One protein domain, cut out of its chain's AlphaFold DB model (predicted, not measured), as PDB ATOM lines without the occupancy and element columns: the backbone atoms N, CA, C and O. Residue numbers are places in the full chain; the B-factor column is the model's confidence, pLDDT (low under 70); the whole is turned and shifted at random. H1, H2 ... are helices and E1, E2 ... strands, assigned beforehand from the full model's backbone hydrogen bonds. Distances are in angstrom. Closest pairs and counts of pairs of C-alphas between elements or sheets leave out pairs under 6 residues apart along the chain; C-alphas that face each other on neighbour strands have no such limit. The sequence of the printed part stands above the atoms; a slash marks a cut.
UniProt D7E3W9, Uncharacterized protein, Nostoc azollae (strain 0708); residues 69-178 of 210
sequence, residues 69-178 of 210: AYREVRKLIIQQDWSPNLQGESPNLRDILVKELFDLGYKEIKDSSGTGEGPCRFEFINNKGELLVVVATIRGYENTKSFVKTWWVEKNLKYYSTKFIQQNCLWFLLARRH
ATOM      1  N   ALA A  69     249.210 270.755 341.324       89.38
ATOM      2  CA  ALA A  69     249.735 271.617 340.274       89.38
ATOM      3  C   ALA A  69     249.739 273.084 340.738       89.38
ATOM      4  O   ALA A  69     248.722 273.612 341.193       89.38
ATOM      5  N   TYR A  70     250.872 273.765 340.576       91.00
ATOM      6  CA  TYR A  70     251.058 275.148 341.021       91.00
ATOM      7  C   TYR A  70     249.992 276.090 340.457       91.00
ATOM      8  O   TYR A  70     249.486 276.950 341.166       91.00
ATOM      9  N   ARG A  71     249.586 275.894 339.196       90.81
ATOM     10  CA  ARG A  71     248.531 276.694 338.565       90.81
ATOM     11  C   ARG A  71     247.205 276.633 339.329       90.81
ATOM     12  O   ARG A  71     246.468 277.616 339.325       90.81
ATOM     13  N   GLU A  72     246.883 275.499 339.943       90.19
ATOM     14  CA  GLU A  72     245.663 275.340 340.737       90.19
ATOM     15  C   GLU A  72     245.825 275.954 342.119       90.19
ATOM     16  O   GLU A  72     244.991 276.763 342.522       90.19
ATOM     17  N   VAL A  73     246.955 275.692 342.778       91.69
ATOM     18  CA  VAL A  73     247.296 276.318 344.064       91.69
ATOM     19  C   VAL A  73     247.294 277.841 343.957       91.69
ATOM     20  O   VAL A  73     246.692 278.519 344.781       91.69
ATOM     21  N   ARG A  74     247.857 278.400 342.884       93.75
ATOM     22  CA  ARG A  74     247.832 279.838 342.594       93.75
ATOM     23  C   ARG A  74     246.412 280.401 342.555       93.75
ATOM     24  O   ARG A  74     246.187 281.498 343.053       93.75
ATOM     25  N   LYS A  75     245.451 279.682 341.966       92.62
ATOM     26  CA  LYS A  75     244.046 280.126 341.946       92.62
ATOM     27  C   LYS A  75     243.465 280.151 343.355       92.62
ATOM     28  O   LYS A  75     242.811 281.127 343.698       92.62
ATOM     29  N   LEU A  76     243.728 279.114 344.151       92.19
ATOM     30  CA  LEU A  76     243.253 279.018 345.533       92.19
ATOM     31  C   LEU A  76     243.850 280.128 346.408       92.19
ATOM     32  O   LEU A  76     243.119 280.784 347.138       92.19
ATOM     33  N   ILE A  77     245.149 280.394 346.271       93.38
ATOM     34  CA  ILE A  77     245.843 281.488 346.962       93.38
ATOM     35  C   ILE A  77     245.190 282.834 346.622       93.38
ATOM     36  O   ILE A  77     244.822 283.586 347.520       93.38
ATOM     37  N   ILE A  78     244.968 283.111 345.334       92.44
ATOM     38  CA  ILE A  78     244.319 284.355 344.890       92.44
ATOM     39  C   ILE A  78     242.872 284.459 345.403       92.44
ATOM     40  O   ILE A  78     242.423 285.550 345.737       92.44
ATOM     41  N   GLN A  79     242.142 283.344 345.498       92.69
ATOM     42  CA  GLN A  79     240.794 283.304 346.081       92.69
ATOM     43  C   GLN A  79     240.774 283.577 347.592       92.69
ATOM     44  O   GLN A  79     239.724 283.930 348.119       92.69
ATOM     45  N   GLN A  80     241.906 283.418 348.279       90.69
ATOM     46  CA  GLN A  80     242.079 283.685 349.709       90.69
ATOM     47  C   GLN A  80     242.657 285.089 349.975       90.69
ATOM     48  O   GLN A  80     243.324 285.302 350.984       90.69
ATOM     49  N   ASP A  81     242.449 286.038 349.058       91.69
ATOM     50  CA  ASP A  81     242.899 287.437 349.159       91.69
ATOM     51  C   ASP A  81     244.426 287.643 349.219       91.69
ATOM     52  O   ASP A  81     244.924 288.703 349.617       91.69
ATOM     53  N   TRP A  82     245.199 286.663 348.749       94.00
ATOM     54  CA  TRP A  82     246.634 286.820 348.527       94.00
ATOM     55  C   TRP A  82     246.913 287.338 347.116       94.00
ATOM     56  O   TRP A  82     246.397 286.835 346.120       94.00
ATOM     57  N   SER A  83     247.790 288.330 347.012       94.94
ATOM     58  CA  SER A  83     248.193 288.938 345.744       94.94
ATOM     59  C   SER A  83     249.623 288.542 345.365       94.94
ATOM     60  O   SER A  83     250.466 288.449 346.256       94.94
ATOM     61  N   PRO A  84     249.947 288.355 344.071       95.50
ATOM     62  CA  PRO A  84     251.327 288.202 343.602       95.50
ATOM     63  C   PRO A  84     252.265 289.259 344.205       95.50
ATOM     64  O   PRO A  84     252.035 290.462 344.046       95.50
ATOM     65  N   ASN A  85     253.333 288.836 344.885       93.25
ATOM     66  CA  ASN A  85     254.321 289.763 345.428       93.25
ATOM     67  C   ASN A  85     255.303 290.193 344.330       93.25
ATOM     68  O   ASN A  85     256.309 289.538 344.051       93.25
ATOM     69  N   LEU A  86     255.029 291.348 343.729       91.94
ATOM     70  CA  LEU A  86     255.886 291.946 342.701       91.94
ATOM     71  C   LEU A  86     256.968 292.869 343.282       91.94
ATOM     72  O   LEU A  86     257.748 293.453 342.536       91.94
ATOM     73  N   GLN A  87     257.010 293.023 344.605       85.19
ATOM     74  CA  GLN A  87     257.979 293.868 345.293       85.19
ATOM     75  C   GLN A  87     259.197 293.052 345.746       85.19
ATOM     76  O   GLN A  87     259.176 291.820 345.758       85.19
ATOM     77  N   GLY A  88     260.260 293.749 346.156       81.75
ATOM     78  CA  GLY A  88     261.485 293.125 346.657       81.75
ATOM     79  C   GLY A  88     262.439 292.737 345.535       81.75
ATOM     80  O   GLY A  88     262.689 293.541 344.638       81.75
ATOM     81  N   GLU A  89     262.998 291.533 345.623       81.88
ATOM     82  CA  GLU A  89     263.908 291.002 344.611       81.88
ATOM     83  C   GLU A  89     263.178 290.816 343.274       81.88
ATOM     84  O   GLU A  89     262.046 290.314 343.216       81.88
ATOM     85  N   SER A  90     263.813 291.289 342.201       86.38
ATOM     86  CA  SER A  90     263.327 291.098 340.838       86.38
ATOM     87  C   SER A  90     263.559 289.654 340.397       86.38
ATOM     88  O   SER A  90     264.610 289.109 340.734       86.38
ATOM     89  N   PRO A  91     262.665 289.068 339.584       89.56
ATOM     90  CA  PRO A  91     262.878 287.738 339.030       89.56
ATOM     91  C   PRO A  91     264.244 287.622 338.341       89.56
ATOM     92  O   PRO A  91     264.623 288.505 337.562       89.56
ATOM     93  N   ASN A  92     264.969 286.532 338.584       87.00
ATOM     94  CA  ASN A  92     266.231 286.251 337.904       87.00
ATOM     95  C   ASN A  92     265.995 285.835 336.438       87.00
ATOM     96  O   ASN A  92     266.086 284.666 336.081       87.00
ATOM     97  N   LEU A  93     265.716 286.798 335.554       87.81
ATOM     98  CA  LEU A  93     265.422 286.544 334.131       87.81
ATOM     99  C   LEU A  93     266.617 286.007 333.317       87.81
ATOM    100  O   LEU A  93     266.482 285.788 332.112       87.81
ATOM    101  N   ARG A  94     267.794 285.834 333.937       86.00
ATOM    102  CA  ARG A  94     268.931 285.126 333.328       86.00
ATOM    103  C   ARG A  94     268.756 283.609 333.401       86.00
ATOM    104  O   ARG A  94     269.343 282.907 332.583       86.00
ATOM    105  N   ASP A  95     267.965 283.121 334.353       84.81
ATOM    106  CA  ASP A  95     267.542 281.729 334.420       84.81
ATOM    107  C   ASP A  95     266.431 281.487 333.382       84.81
ATOM    108  O   ASP A  95     265.433 282.213 333.323       84.81
ATOM    109  N   ILE A  96     266.631 280.476 332.532       84.69
ATOM    110  CA  ILE A  96     265.727 280.152 331.421       84.69
ATOM    111  C   ILE A  96     264.343 279.755 331.948       84.69
ATOM    112  O   ILE A  96     263.341 280.242 331.426       84.69
ATOM    113  N   LEU A  97     264.278 278.953 333.013       83.81
ATOM    114  CA  LEU A  97     263.013 278.510 333.604       83.81
ATOM    115  C   LEU A  97     262.265 279.686 334.222       83.81
ATOM    116  O   LEU A  97     261.054 279.825 334.032       83.81
ATOM    117  N   VAL A  98     262.986 280.561 334.929       87.81
ATOM    118  CA  VAL A  98     262.394 281.774 335.506       87.81
ATOM    119  C   VAL A  98     261.823 282.652 334.404       87.81
ATOM    120  O   VAL A  98     260.684 283.109 334.515       87.81
ATOM    121  N   LYS A  99     262.578 282.863 333.322       89.06
ATOM    122  CA  LYS A  99     262.127 283.655 332.178       89.06
ATOM    123  C   LYS A  99     260.885 283.047 331.524       89.06
ATOM    124  O   LYS A  99     259.924 283.769 331.281       89.06
ATOM    125  N   GLU A 100     260.873 281.743 331.272       87.88
ATOM    126  CA  GLU A 100     259.735 281.058 330.653       87.88
ATOM    127  C   GLU A 100     258.473 281.141 331.523       87.88
ATOM    128  O   GLU A 100     257.403 281.498 331.032       87.88
ATOM    129  N   LEU A 101     258.583 280.885 332.829       88.44
ATOM    130  CA  LEU A 101     257.462 281.024 333.766       88.44
ATOM    131  C   LEU A 101     256.984 282.477 333.878       88.44
ATOM    132  O   LEU A 101     255.777 282.743 333.912       88.44
ATOM    133  N   PHE A 102     257.912 283.431 333.880       91.12
ATOM    134  CA  PHE A 102     257.585 284.849 333.881       91.12
ATOM    135  C   PHE A 102     256.842 285.256 332.603       91.12
ATOM    136  O   PHE A 102     255.844 285.983 332.681       91.12
ATOM    137  N   ASP A 103     257.278 284.785 331.436       91.38
ATOM    138  CA  ASP A 103     256.649 285.045 330.136       91.38
ATOM    139  C   ASP A 103     255.259 284.391 330.032       91.38
ATOM    140  O   ASP A 103     254.349 284.976 329.444       91.38
ATOM    141  N   LEU A 104     255.041 283.258 330.709       90.06
ATOM    142  CA  LEU A 104     253.724 282.624 330.884       90.06
ATOM    143  C   LEU A 104     252.778 283.385 331.834       90.06
ATOM    144  O   LEU A 104     251.603 283.033 331.951       90.06
ATOM    145  N   GLY A 105     253.262 284.434 332.504       91.75
ATOM    146  CA  GLY A 105     252.455 285.303 333.363       91.75
ATOM    147  C   GLY A 105     252.552 285.012 334.862       91.75
ATOM    148  O   GLY A 105     251.845 285.661 335.636       91.75
ATOM    149  N   TYR A 106     253.438 284.111 335.293       92.31
ATOM    150  CA  TYR A 106     253.747 283.897 336.712       92.31
ATOM    151  C   TYR A 106     254.718 284.973 337.206       92.31
ATOM    152  O   TYR A 106     255.892 284.720 337.455       92.31
ATOM    153  N   LYS A 107     254.242 286.218 337.288       93.88
ATOM    154  CA  LYS A 107     255.058 287.398 337.631       93.88
ATOM    155  C   LYS A 107     255.571 287.385 339.077       93.88
ATOM    156  O   LYS A 107     256.516 288.101 339.388       93.88
ATOM    157  N   GLU A 108     254.958 286.573 339.929       94.19
ATOM    158  CA  GLU A 108     255.340 286.310 341.317       94.19
ATOM    159  C   GLU A 108     256.587 285.428 341.492       94.19
ATOM    160  O   GLU A 108     257.041 285.241 342.622       94.19
ATOM    161  N   ILE A 109     257.127 284.857 340.411       92.94
ATOM    162  CA  ILE A 109     258.354 284.061 340.473       92.94
ATOM    163  C   ILE A 109     259.550 284.929 340.878       92.94
ATOM    164  O   ILE A 109     259.712 286.041 340.378       92.94
ATOM    165  N   LYS A 110     260.395 284.424 341.777       90.44
ATOM    166  CA  LYS A 110     261.613 285.117 342.226       90.44
ATOM    167  C   LYS A 110     262.864 284.477 341.662       90.44
ATOM    168  O   LYS A 110     263.634 285.124 340.959       90.44
ATOM    169  N   ASP A 111     263.028 283.193 341.934       86.88
ATOM    170  CA  ASP A 111     264.221 282.458 341.547       86.88
ATOM    171  C   ASP A 111     263.910 280.972 341.379       86.88
ATOM    172  O   ASP A 111     262.889 280.478 341.873       86.88
ATOM    173  N   SER A 112     264.782 280.267 340.669       85.62
ATOM    174  CA  SER A 112     264.747 278.815 340.484       85.62
ATOM    175  C   SER A 112     266.158 278.273 340.626       85.62
ATOM    176  O   SER A 112     267.118 278.963 340.308       85.62
ATOM    177  N   SER A 113     266.328 277.034 341.089       75.38
ATOM    178  CA  SER A 113     267.679 276.508 341.341       75.38
ATOM    179  C   SER A 113     268.520 276.220 340.078       75.38
ATOM    180  O   SER A 113     269.479 275.461 340.177       75.38
ATOM    181  N   GLY A 114     268.189 276.762 338.899       58.91
ATOM    182  CA  GLY A 114     269.025 276.738 337.687       58.91
ATOM    183  C   GLY A 114     269.288 275.384 337.028       58.91
ATOM    184  O   GLY A 114     269.869 275.334 335.949       58.91
ATOM    185  N   THR A 115     268.872 274.272 337.634       55.22
ATOM    186  CA  THR A 115     269.232 272.910 337.203       55.22
ATOM    187  C   THR A 115     268.212 272.253 336.266       55.22
ATOM    188  O   THR A 115     268.202 271.032 336.151       55.22
ATOM    189  N   GLY A 116     267.315 273.006 335.620       53.38
ATOM    190  CA  GLY A 116     266.311 272.445 334.691       53.38
ATOM    191  C   GLY A 116     265.072 271.829 335.367       53.38
ATOM    192  O   GLY A 116     263.971 271.950 334.848       53.38
ATOM    193  N   GLU A 117     265.226 271.256 336.564       57.09
ATOM    194  CA  GLU A 117     264.142 270.642 337.369       57.09
ATOM    195  C   GLU A 117     264.119 271.172 338.815       57.09
ATOM    196  O   GLU A 117     263.629 270.542 339.753       57.09
ATOM    197  N   GLY A 118     264.725 272.337 339.018       70.94
ATOM    198  CA  GLY A 118     264.931 272.939 340.324       70.94
ATOM    199  C   GLY A 118     263.649 273.391 341.031       70.94
ATOM    200  O   GLY A 118     262.678 273.763 340.368       70.94
ATOM    201  N   PRO A 119     263.614 273.426 342.379       86.19
ATOM    202  CA  PRO A 119     262.581 274.168 343.092       86.19
ATOM    203  C   PRO A 119     262.578 275.644 342.661       86.19
ATOM    204  O   PRO A 119     263.589 276.337 342.762       86.19
ATOM    205  N   CYS A 120     261.419 276.102 342.201       89.75
ATOM    206  CA  CYS A 120     261.096 277.479 341.860       89.75
ATOM    207  C   CYS A 120     260.385 278.131 343.049       89.75
ATOM    208  O   CYS A 120     259.461 277.541 343.626       89.75
ATOM    209  N   ARG A 121     260.794 279.347 343.403       91.81
ATOM    210  CA  ARG A 121     260.206 280.149 344.478       91.81
ATOM    211  C   ARG A 121     259.215 281.154 343.905       91.81
ATOM    212  O   ARG A 121     259.576 281.977 343.065       91.81
ATOM    213  N   PHE A 122     258.000 281.137 344.436       93.50
ATOM    214  CA  PHE A 122     256.946 282.100 344.140       93.50
ATOM    215  C   PHE A 122     256.497 282.785 345.422       93.50
ATOM    216  O   PHE A 122     256.464 282.158 346.484       93.50
ATOM    217  N   GLU A 123     256.130 284.055 345.325       94.50
ATOM    218  CA  GLU A 123     255.786 284.857 346.496       94.50
ATOM    219  C   GLU A 123     254.446 285.565 346.363       94.50
ATOM    220  O   GLU A 123     254.130 286.165 345.337       94.50
ATOM    221  N   PHE A 124     253.686 285.573 347.451       94.44
ATOM    222  CA  PHE A 124     252.411 286.265 347.552       94.44
ATOM    223  C   PHE A 124     252.363 287.102 348.824       94.44
ATOM    224  O   PHE A 124     252.995 286.764 349.819       94.44
ATOM    225  N   ILE A 125     251.603 288.188 348.796       93.31
ATOM    226  CA  ILE A 125     251.407 289.087 349.929       93.31
ATOM    227  C   ILE A 125     249.917 289.305 350.177       93.31
ATOM    228  O   ILE A 125     249.150 289.445 349.223       93.31
ATOM    229  N   ASN A 126     249.500 289.336 351.438       91.19
ATOM    230  CA  ASN A 126     248.121 289.655 351.808       91.19
ATOM    231  C   ASN A 126     247.973 291.101 352.314       91.19
ATOM    232  O   ASN A 126     248.939 291.857 352.442       91.19
ATOM    233  N   ASN A 127     246.740 291.497 352.628       87.19
ATOM    234  CA  ASN A 127     246.411 292.828 353.149       87.19
ATOM    235  C   ASN A 127     247.023 293.141 354.532       87.19
ATOM    236  O   ASN A 127     247.170 294.316 354.874       87.19
ATOM    237  N   LYS A 128     247.411 292.118 355.303       87.31
ATOM    238  CA  LYS A 128     248.134 292.245 356.580       87.31
ATOM    239  C   LYS A 128     249.639 292.465 356.368       87.31
ATOM    240  O   LYS A 128     250.359 292.754 357.322       87.31
ATOM    241  N   GLY A 129     250.115 292.375 355.124       86.00
ATOM    242  CA  GLY A 129     251.528 292.468 354.774       86.00
ATOM    243  C   GLY A 129     252.314 291.193 355.081       86.00
ATOM    244  O   GLY A 129     253.540 291.259 355.152       86.00
ATOM    245  N   GLU A 130     251.632 290.062 355.282       89.69
ATOM    246  CA  GLU A 130     252.252 288.743 355.421       89.69
ATOM    247  C   GLU A 130     252.727 288.237 354.064       89.69
ATOM    248  O   GLU A 130     252.071 288.472 353.054       89.69
ATOM    249  N   LEU A 131     253.878 287.559 354.042       90.81
ATOM    250  CA  LEU A 131     254.489 287.007 352.836       90.81
ATOM    251  C   LEU A 131     254.317 285.488 352.839       90.81
ATOM    252  O   LEU A 131     254.866 284.806 353.699       90.81
ATOM    253  N   LEU A 132     253.590 284.962 351.864       92.62
ATOM    254  CA  LEU A 132     253.453 283.538 351.601       92.62
ATOM    255  C   LEU A 132     254.481 283.145 350.545       92.62
ATOM    256  O   LEU A 132     254.476 283.669 349.428       92.62
ATOM    257  N   VAL A 133     255.345 282.202 350.896       92.25
ATOM    258  CA  VAL A 133     256.317 281.607 349.986       92.25
ATOM    259  C   VAL A 133     255.803 280.244 349.555       92.25
ATOM    260  O   VAL A 133     255.452 279.409 350.387       92.25
ATOM    261  N   VAL A 134     255.779 280.010 348.247       92.56
ATOM    262  CA  VAL A 134     255.420 278.727 347.640       92.56
ATOM    263  C   VAL A 134     256.619 278.214 346.864       92.56
ATOM    264  O   VAL A 134     257.157 278.911 346.005       92.56
ATOM    265  N   VAL A 135     257.021 276.979 347.144       91.50
ATOM    266  CA  VAL A 135     258.080 276.296 346.405       91.50
ATOM    267  C   VAL A 135     257.453 275.203 345.558       91.50
ATOM    268  O   VAL A 135     256.846 274.272 346.094       91.50
ATOM    269  N   ALA A 136     257.618 275.294 344.241       90.94
ATOM    270  CA  ALA A 136     257.150 274.276 343.308       90.94
ATOM    271  C   ALA A 136     258.309 273.694 342.502       90.94
ATOM    272  O   ALA A 136     259.266 274.388 342.186       90.94
ATOM    273  N   THR A 137     258.227 272.414 342.164       87.50
ATOM    274  CA  THR A 137     259.224 271.721 341.347       87.50
ATOM    275  C   THR A 137     258.623 271.420 339.985       87.50
ATOM    276  O   THR A 137     257.499 270.917 339.903       87.50
ATOM    277  N   ILE A 138     259.359 271.724 338.921       79.06
ATOM    278  CA  ILE A 138     258.982 271.359 337.553       79.06
ATOM    279  C   ILE A 138     259.304 269.876 337.363       79.06
ATOM    280  O   ILE A 138     260.414 269.443 337.664       79.06
ATOM    281  N   ARG A 139     258.326 269.079 336.919       68.94
ATOM    282  CA  ARG A 139     258.550 267.672 336.558       68.94
ATOM    283  C   ARG A 139     258.528 267.532 335.034       68.94
ATOM    284  O   ARG A 139     257.467 267.673 334.424       68.94
ATOM    285  N   GLY A 140     259.676 267.199 334.441       61.91
ATOM    286  CA  GLY A 140     259.849 267.032 332.994       61.91
ATOM    287  C   GLY A 140     260.094 268.345 332.238       61.91
ATOM    288  O   GLY A 140     260.288 269.392 332.838       61.91
ATOM    289  N   TYR A 141     260.062 268.290 330.902       57.19
ATOM    290  CA  TYR A 141     260.430 269.412 330.017       57.19
ATOM    291  C   TYR A 141     259.390 270.543 329.913       57.19
ATOM    292  O   TYR A 141     259.627 271.535 329.231       57.19
ATOM    293  N   GLU A 142     258.217 270.400 330.534       64.56
ATOM    294  CA  GLU A 142     257.135 271.380 330.429       64.56
ATOM    295  C   GLU A 142     256.941 272.137 331.746       64.56
ATOM    296  O   GLU A 142     256.455 271.586 332.737       64.56
ATOM    297  N   ASN A 143     257.189 273.445 331.731       59.59
ATOM    298  CA  ASN A 143     256.985 274.323 332.893       59.59
ATOM    299  C   ASN A 143     255.520 274.431 333.343       59.59
ATOM    300  O   ASN A 143     255.224 274.897 334.440       59.59
ATOM    301  N   THR A 144     254.576 273.986 332.512       65.12
ATOM    302  CA  THR A 144     253.153 273.881 332.859       65.12
ATOM    303  C   THR A 144     252.875 272.769 333.878       65.12
ATOM    304  O   THR A 144     251.806 272.765 334.490       65.12
ATOM    305  N   LYS A 145     253.837 271.860 334.099       74.31
ATOM    306  CA  LYS A 145     253.770 270.713 335.018       74.31
ATOM    307  C   LYS A 145     254.594 270.950 336.292       74.31
ATOM    308  O   LYS A 145     255.301 270.067 336.773       74.31
ATOM    309  N   SER A 146     254.517 272.156 336.850       83.12
ATOM    310  CA  SER A 146     255.095 272.465 338.161       83.12
ATOM    311  C   SER A 146     254.158 272.040 339.293       83.12
ATOM    312  O   SER A 146     252.978 272.403 339.281       83.12
ATOM    313  N   PHE A 147     254.683 271.338 340.296       88.19
ATOM    314  CA  PHE A 147     253.929 270.844 341.452       88.19
ATOM    315  C   PHE A 147     254.453 271.445 342.748       88.19
ATOM    316  O   PHE A 147     255.664 271.508 342.958       88.19
ATOM    317  N   VAL A 148     253.551 271.859 343.635       89.62
ATOM    318  CA  VAL A 148     253.926 272.432 344.933       89.62
ATOM    319  C   VAL A 148     254.603 271.369 345.791       89.62
ATOM    320  O   VAL A 148     254.049 270.300 346.036       89.62
ATOM    321  N   LYS A 149     255.814 271.668 346.254       88.69
ATOM    322  CA  LYS A 149     256.587 270.823 347.167       88.69
ATOM    323  C   LYS A 149     256.344 271.228 348.614       88.69
ATOM    324  O   LYS A 149     256.155 270.375 349.471       88.69
ATOM    325  N   THR A 150     256.375 272.529 348.883       89.06
ATOM    326  CA  THR A 150     256.208 273.090 350.224       89.06
ATOM    327  C   THR A 150     255.774 274.552 350.131       89.06
ATOM    328  O   THR A 150     255.864 275.169 349.065       89.06
ATOM    329  N   TRP A 151     255.296 275.099 351.239       91.94
ATOM    330  CA  TRP A 151     254.903 276.492 351.382       91.94
ATOM    331  C   TRP A 151     255.000 276.902 352.854       91.94
ATOM    332  O   TRP A 151     254.973 276.050 353.743       91.94
ATOM    333  N   TRP A 152     255.133 278.199 353.108       91.06
ATOM    334  CA  TRP A 152     255.104 278.757 354.461       91.06
ATOM    335  C   TRP A 152     254.795 280.254 354.431       91.06
ATOM    336  O   TRP A 152     255.039 280.931 353.431       91.06
ATOM    337  N   VAL A 153     254.289 280.779 355.549       90.81
ATOM    338  CA  VAL A 153     254.160 282.225 355.774       90.81
ATOM    339  C   VAL A 153     255.389 282.720 356.533       90.81
ATOM    340  O   VAL A 153     255.729 282.203 357.599       90.81
ATOM    341  N   GLU A 154     256.074 283.715 355.977       86.75
ATOM    342  CA  GLU A 154     257.264 284.320 356.564       86.75
ATOM    343  C   GLU A 154     256.889 285.141 357.804       86.75
ATOM    344  O   GLU A 154     256.062 286.053 357.741       86.75
ATOM    345  N   LYS A 155     257.519 284.841 358.945       74.00
ATOM    346  CA  LYS A 155     257.163 285.444 360.242       74.00
ATOM    347  C   LYS A 155     257.915 286.751 360.539       74.00
ATOM    348  O   LYS A 155     257.575 287.450 361.488       74.00
ATOM    349  N   ASN A 156     258.913 287.123 359.729       62.69
ATOM    350  CA  ASN A 156     259.744 288.319 359.934       62.69
ATOM    351  C   ASN A 156     259.512 289.400 358.862       62.69
ATOM    352  O   ASN A 156     260.289 289.577 357.928       62.69
ATOM    353  N   LEU A 157     258.438 290.178 359.030       60.56
ATOM    354  CA  LEU A 157     257.902 291.082 357.999       60.56
ATOM    355  C   LEU A 157     258.268 292.562 358.169       60.56
ATOM    356  O   LEU A 157     257.704 293.407 357.470       60.56
ATOM    357  N   LYS A 158     259.215 292.916 359.054       53.72
ATOM    358  CA  LYS A 158     259.612 294.329 359.272       53.72
ATOM    359  C   LYS A 158     259.971 295.055 357.960       53.72
ATOM    360  O   LYS A 158     259.776 296.262 357.849       53.72
ATOM    361  N   TYR A 159     260.428 294.307 356.953       52.84
ATOM    362  CA  TYR A 159     260.774 294.807 355.624       52.84
ATOM    363  C   TYR A 159     259.589 294.929 354.637       52.84
ATOM    364  O   TYR A 159     259.605 295.805 353.775       52.84
ATOM    365  N   TYR A 160     258.547 294.100 354.761       57.19
ATOM    366  CA  TYR A 160     257.431 294.041 353.799       57.19
ATOM    367  C   TYR A 160     256.202 294.843 354.245       57.19
ATOM    368  O   TYR A 160     255.518 295.440 353.412       57.19
ATOM    369  N   SER A 161     255.975 294.955 355.559       52.81
ATOM    370  CA  SER A 161     254.879 295.749 356.131       52.81
ATOM    371  C   SER A 161     255.020 297.246 355.813       52.81
ATOM    372  O   SER A 161     254.065 297.903 355.402       52.81
ATOM    373  N   THR A 162     256.237 297.788 355.904       51.78
ATOM    374  CA  THR A 162     256.496 299.219 355.678       51.78
ATOM    375  C   THR A 162     256.316 299.635 354.214       51.78
ATOM    376  O   THR A 162     255.759 300.702 353.955       51.78
ATOM    377  N   LYS A 163     256.700 298.789 353.247       54.72
ATOM    378  CA  LYS A 163     256.539 299.081 351.809       54.72
ATOM    379  C   LYS A 163     255.092 298.954 351.327       54.72
ATOM    380  O   LYS A 163     254.631 299.809 350.570       54.72
ATOM    381  N   PHE A 164     254.345 297.957 351.808       54.72
ATOM    382  CA  PHE A 164     252.931 297.793 351.450       54.72
ATOM    383  C   PHE A 164     252.065 298.953 351.970       54.72
ATOM    384  O   PHE A 164     251.240 299.497 351.231       54.72
ATOM    385  N   ILE A 165     252.304 299.398 353.212       55.19
ATOM    386  CA  ILE A 165     251.596 300.540 353.808       55.19
ATOM    387  C   ILE A 165     251.936 301.842 353.066       55.19
ATOM    388  O   ILE A 165     251.030 302.602 352.726       55.19
ATOM    389  N   GLN A 166     253.209 302.092 352.733       52.50
ATOM    390  CA  GLN A 166     253.602 303.312 352.013       52.50
ATOM    391  C   GLN A 166     252.972 303.420 350.614       52.50
ATOM    392  O   GLN A 166     252.495 304.495 350.244       52.50
ATOM    393  N   GLN A 167     252.918 302.325 349.849       51.97
ATOM    394  CA  GLN A 167     252.380 302.347 348.484       51.97
ATOM    395  C   GLN A 167     250.852 302.525 348.462       51.97
ATOM    396  O   GLN A 167     250.332 303.305 347.658       51.97
ATOM    397  N   ASN A 168     250.131 301.856 349.368       54.19
ATOM    398  CA  ASN A 168     248.676 301.988 349.460       54.19
ATOM    399  C   ASN A 168     248.260 303.345 350.038       54.19
ATOM    400  O   ASN A 168     247.332 303.963 349.519       54.19
ATOM    401  N   CYS A 169     248.979 303.888 351.027       56.12
ATOM    402  CA  CYS A 169     248.720 305.248 351.504       56.12
ATOM    403  C   CYS A 169     248.920 306.298 350.400       56.12
ATOM    404  O   CYS A 169     248.128 307.236 350.318       56.12
ATOM    405  N   LEU A 170     249.920 306.142 349.522       56.16
ATOM    406  CA  LEU A 170     250.148 307.079 348.419       56.16
ATOM    407  C   LEU A 170     248.991 307.064 347.406       56.16
ATOM    408  O   LEU A 170     248.510 308.129 347.022       56.16
ATOM    409  N   TRP A 171     248.485 305.884 347.034       51.34
ATOM    410  CA  TRP A 171     247.292 305.764 346.186       51.34
ATOM    411  C   TRP A 171     246.040 306.345 346.851       51.34
ATOM    412  O   TRP A 171     245.314 307.106 346.211       51.34
ATOM    413  N   PHE A 172     245.814 306.074 348.139       56.06
ATOM    414  CA  PHE A 172     244.688 306.652 348.882       56.06
ATOM    415  C   PHE A 172     244.774 308.184 348.987       56.06
ATOM    416  O   PHE A 172     243.758 308.868 348.847       56.06
ATOM    417  N   LEU A 173     245.968 308.748 349.188       57.56
ATOM    418  CA  LEU A 173     246.181 310.200 349.232       57.56
ATOM    419  C   LEU A 173     246.021 310.854 347.850       57.56
ATOM    420  O   LEU A 173     245.460 311.948 347.750       57.56
ATOM    421  N   LEU A 174     246.457 310.189 346.777       58.19
ATOM    422  CA  LEU A 174     246.275 310.666 345.403       58.19
ATOM    423  C   LEU A 174     244.808 310.584 344.953       58.19
ATOM    424  O   LEU A 174     244.312 311.535 344.345       58.19
ATOM    425  N   ALA A 175     244.083 309.525 345.320       57.84
ATOM    426  CA  ALA A 175     242.651 309.395 345.049       57.84
ATOM    427  C   ALA A 175     241.836 310.503 345.747       57.84
ATOM    428  O   ALA A 175     241.014 311.166 345.111       57.84
ATOM    429  N   ARG A 176     242.153 310.819 347.014       57.03
ATOM    430  CA  ARG A 176     241.514 311.926 347.760       57.03
ATOM    431  C   ARG A 176     241.808 313.316 347.172       57.03
ATOM    432  O   ARG A 176     241.017 314.251 347.327       57.03
ATOM    433  N   ARG A 177     242.936 313.481 346.471       51.84
ATOM    434  CA  ARG A 177     243.296 314.732 345.776       51.84
ATOM    435  C   ARG A 177     242.496 314.950 344.487       51.84
ATOM    436  O   ARG A 177     242.328 316.094 344.072       51.84
ATOM    437  N   HIS A 178     241.982 313.891 343.862       44.31
ATOM    438  CA  HIS A 178     241.171 314.010 342.648       44.31
ATOM    439  C   HIS A 178     239.713 314.400 342.958       44.31
ATOM    440  O   HIS A 178     239.129 315.231 342.264       44.31
TER     441      HIS A 178
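Overview. This is residues 69 to 178 of the 210 residues of an uncharacterized protein of Nostoc azollae (strain 0708) (UniProt D7E3W9). A strongly twisted sheet of four strands has H1 along one face and H2 packed on E1, while the long helix H3 leaves the body as an arm, its residues 166 to 178 sticking out. The 110 printed residues hold H1, H2, E1, E2, E3, E4 and H3 in that order; the antiparallel sheet runs E1, E2, E3, E4, and the class is mixed. The whole is compact, with a radius of gyration of the C-alphas of 15.2 A; the spans are 51 by 25 by 24 A, the arm making the length.

Along the chain. H1, residues 70 to 79, begins at C-alpha (251.058, 275.148, 341.021) and is 14.1 A long. H2 is residues 96 to 103, E1 109 to 112, E2 119 to 125 with 19.9 A, E3 131 to 138 with 22.3 A, and E4 146 to 154 with 22.0 A. H3, residues 158 to 178, is 31.7 A long and ends at C-alpha (241.171, 314.010, 342.648).

Arrangement. The strands form a meander, each the antiparallel neighbour of the one before, with N 110 and O 121 at 2.9 A, N 120 and O 136 at 2.8 A, and N 133 and O 152 at 2.9 A. E4 bends by 62 degrees at residue 149. H1 is on the sheet, over E2 and E3, at a height of 9.3 A; its closest C-alphas to E4 are Tyr 70 and Phe 147, 5.2 A. H2 is on the sheet at a height of 8.7 A; its closest C-alphas to E1 are Val 98 and Ser 112, 6.3 A. H3 only grazes the sheet, with residues 160 to 164. H1 and H2 are apart. Every O i to N i+4 pair is within hydrogen-bond range in H2, 5 of 6 in H1 and 15 of 17 in H3.

Size, cuts and confidence. The farthest C-alphas, Gly 140 and Arg 177, are 52.1 A apart. The printed part has no cut; the link from H1 to H2 is long. pLDDT is under 70 at residues 114 to 117, 139 to 144 and 156 to 178.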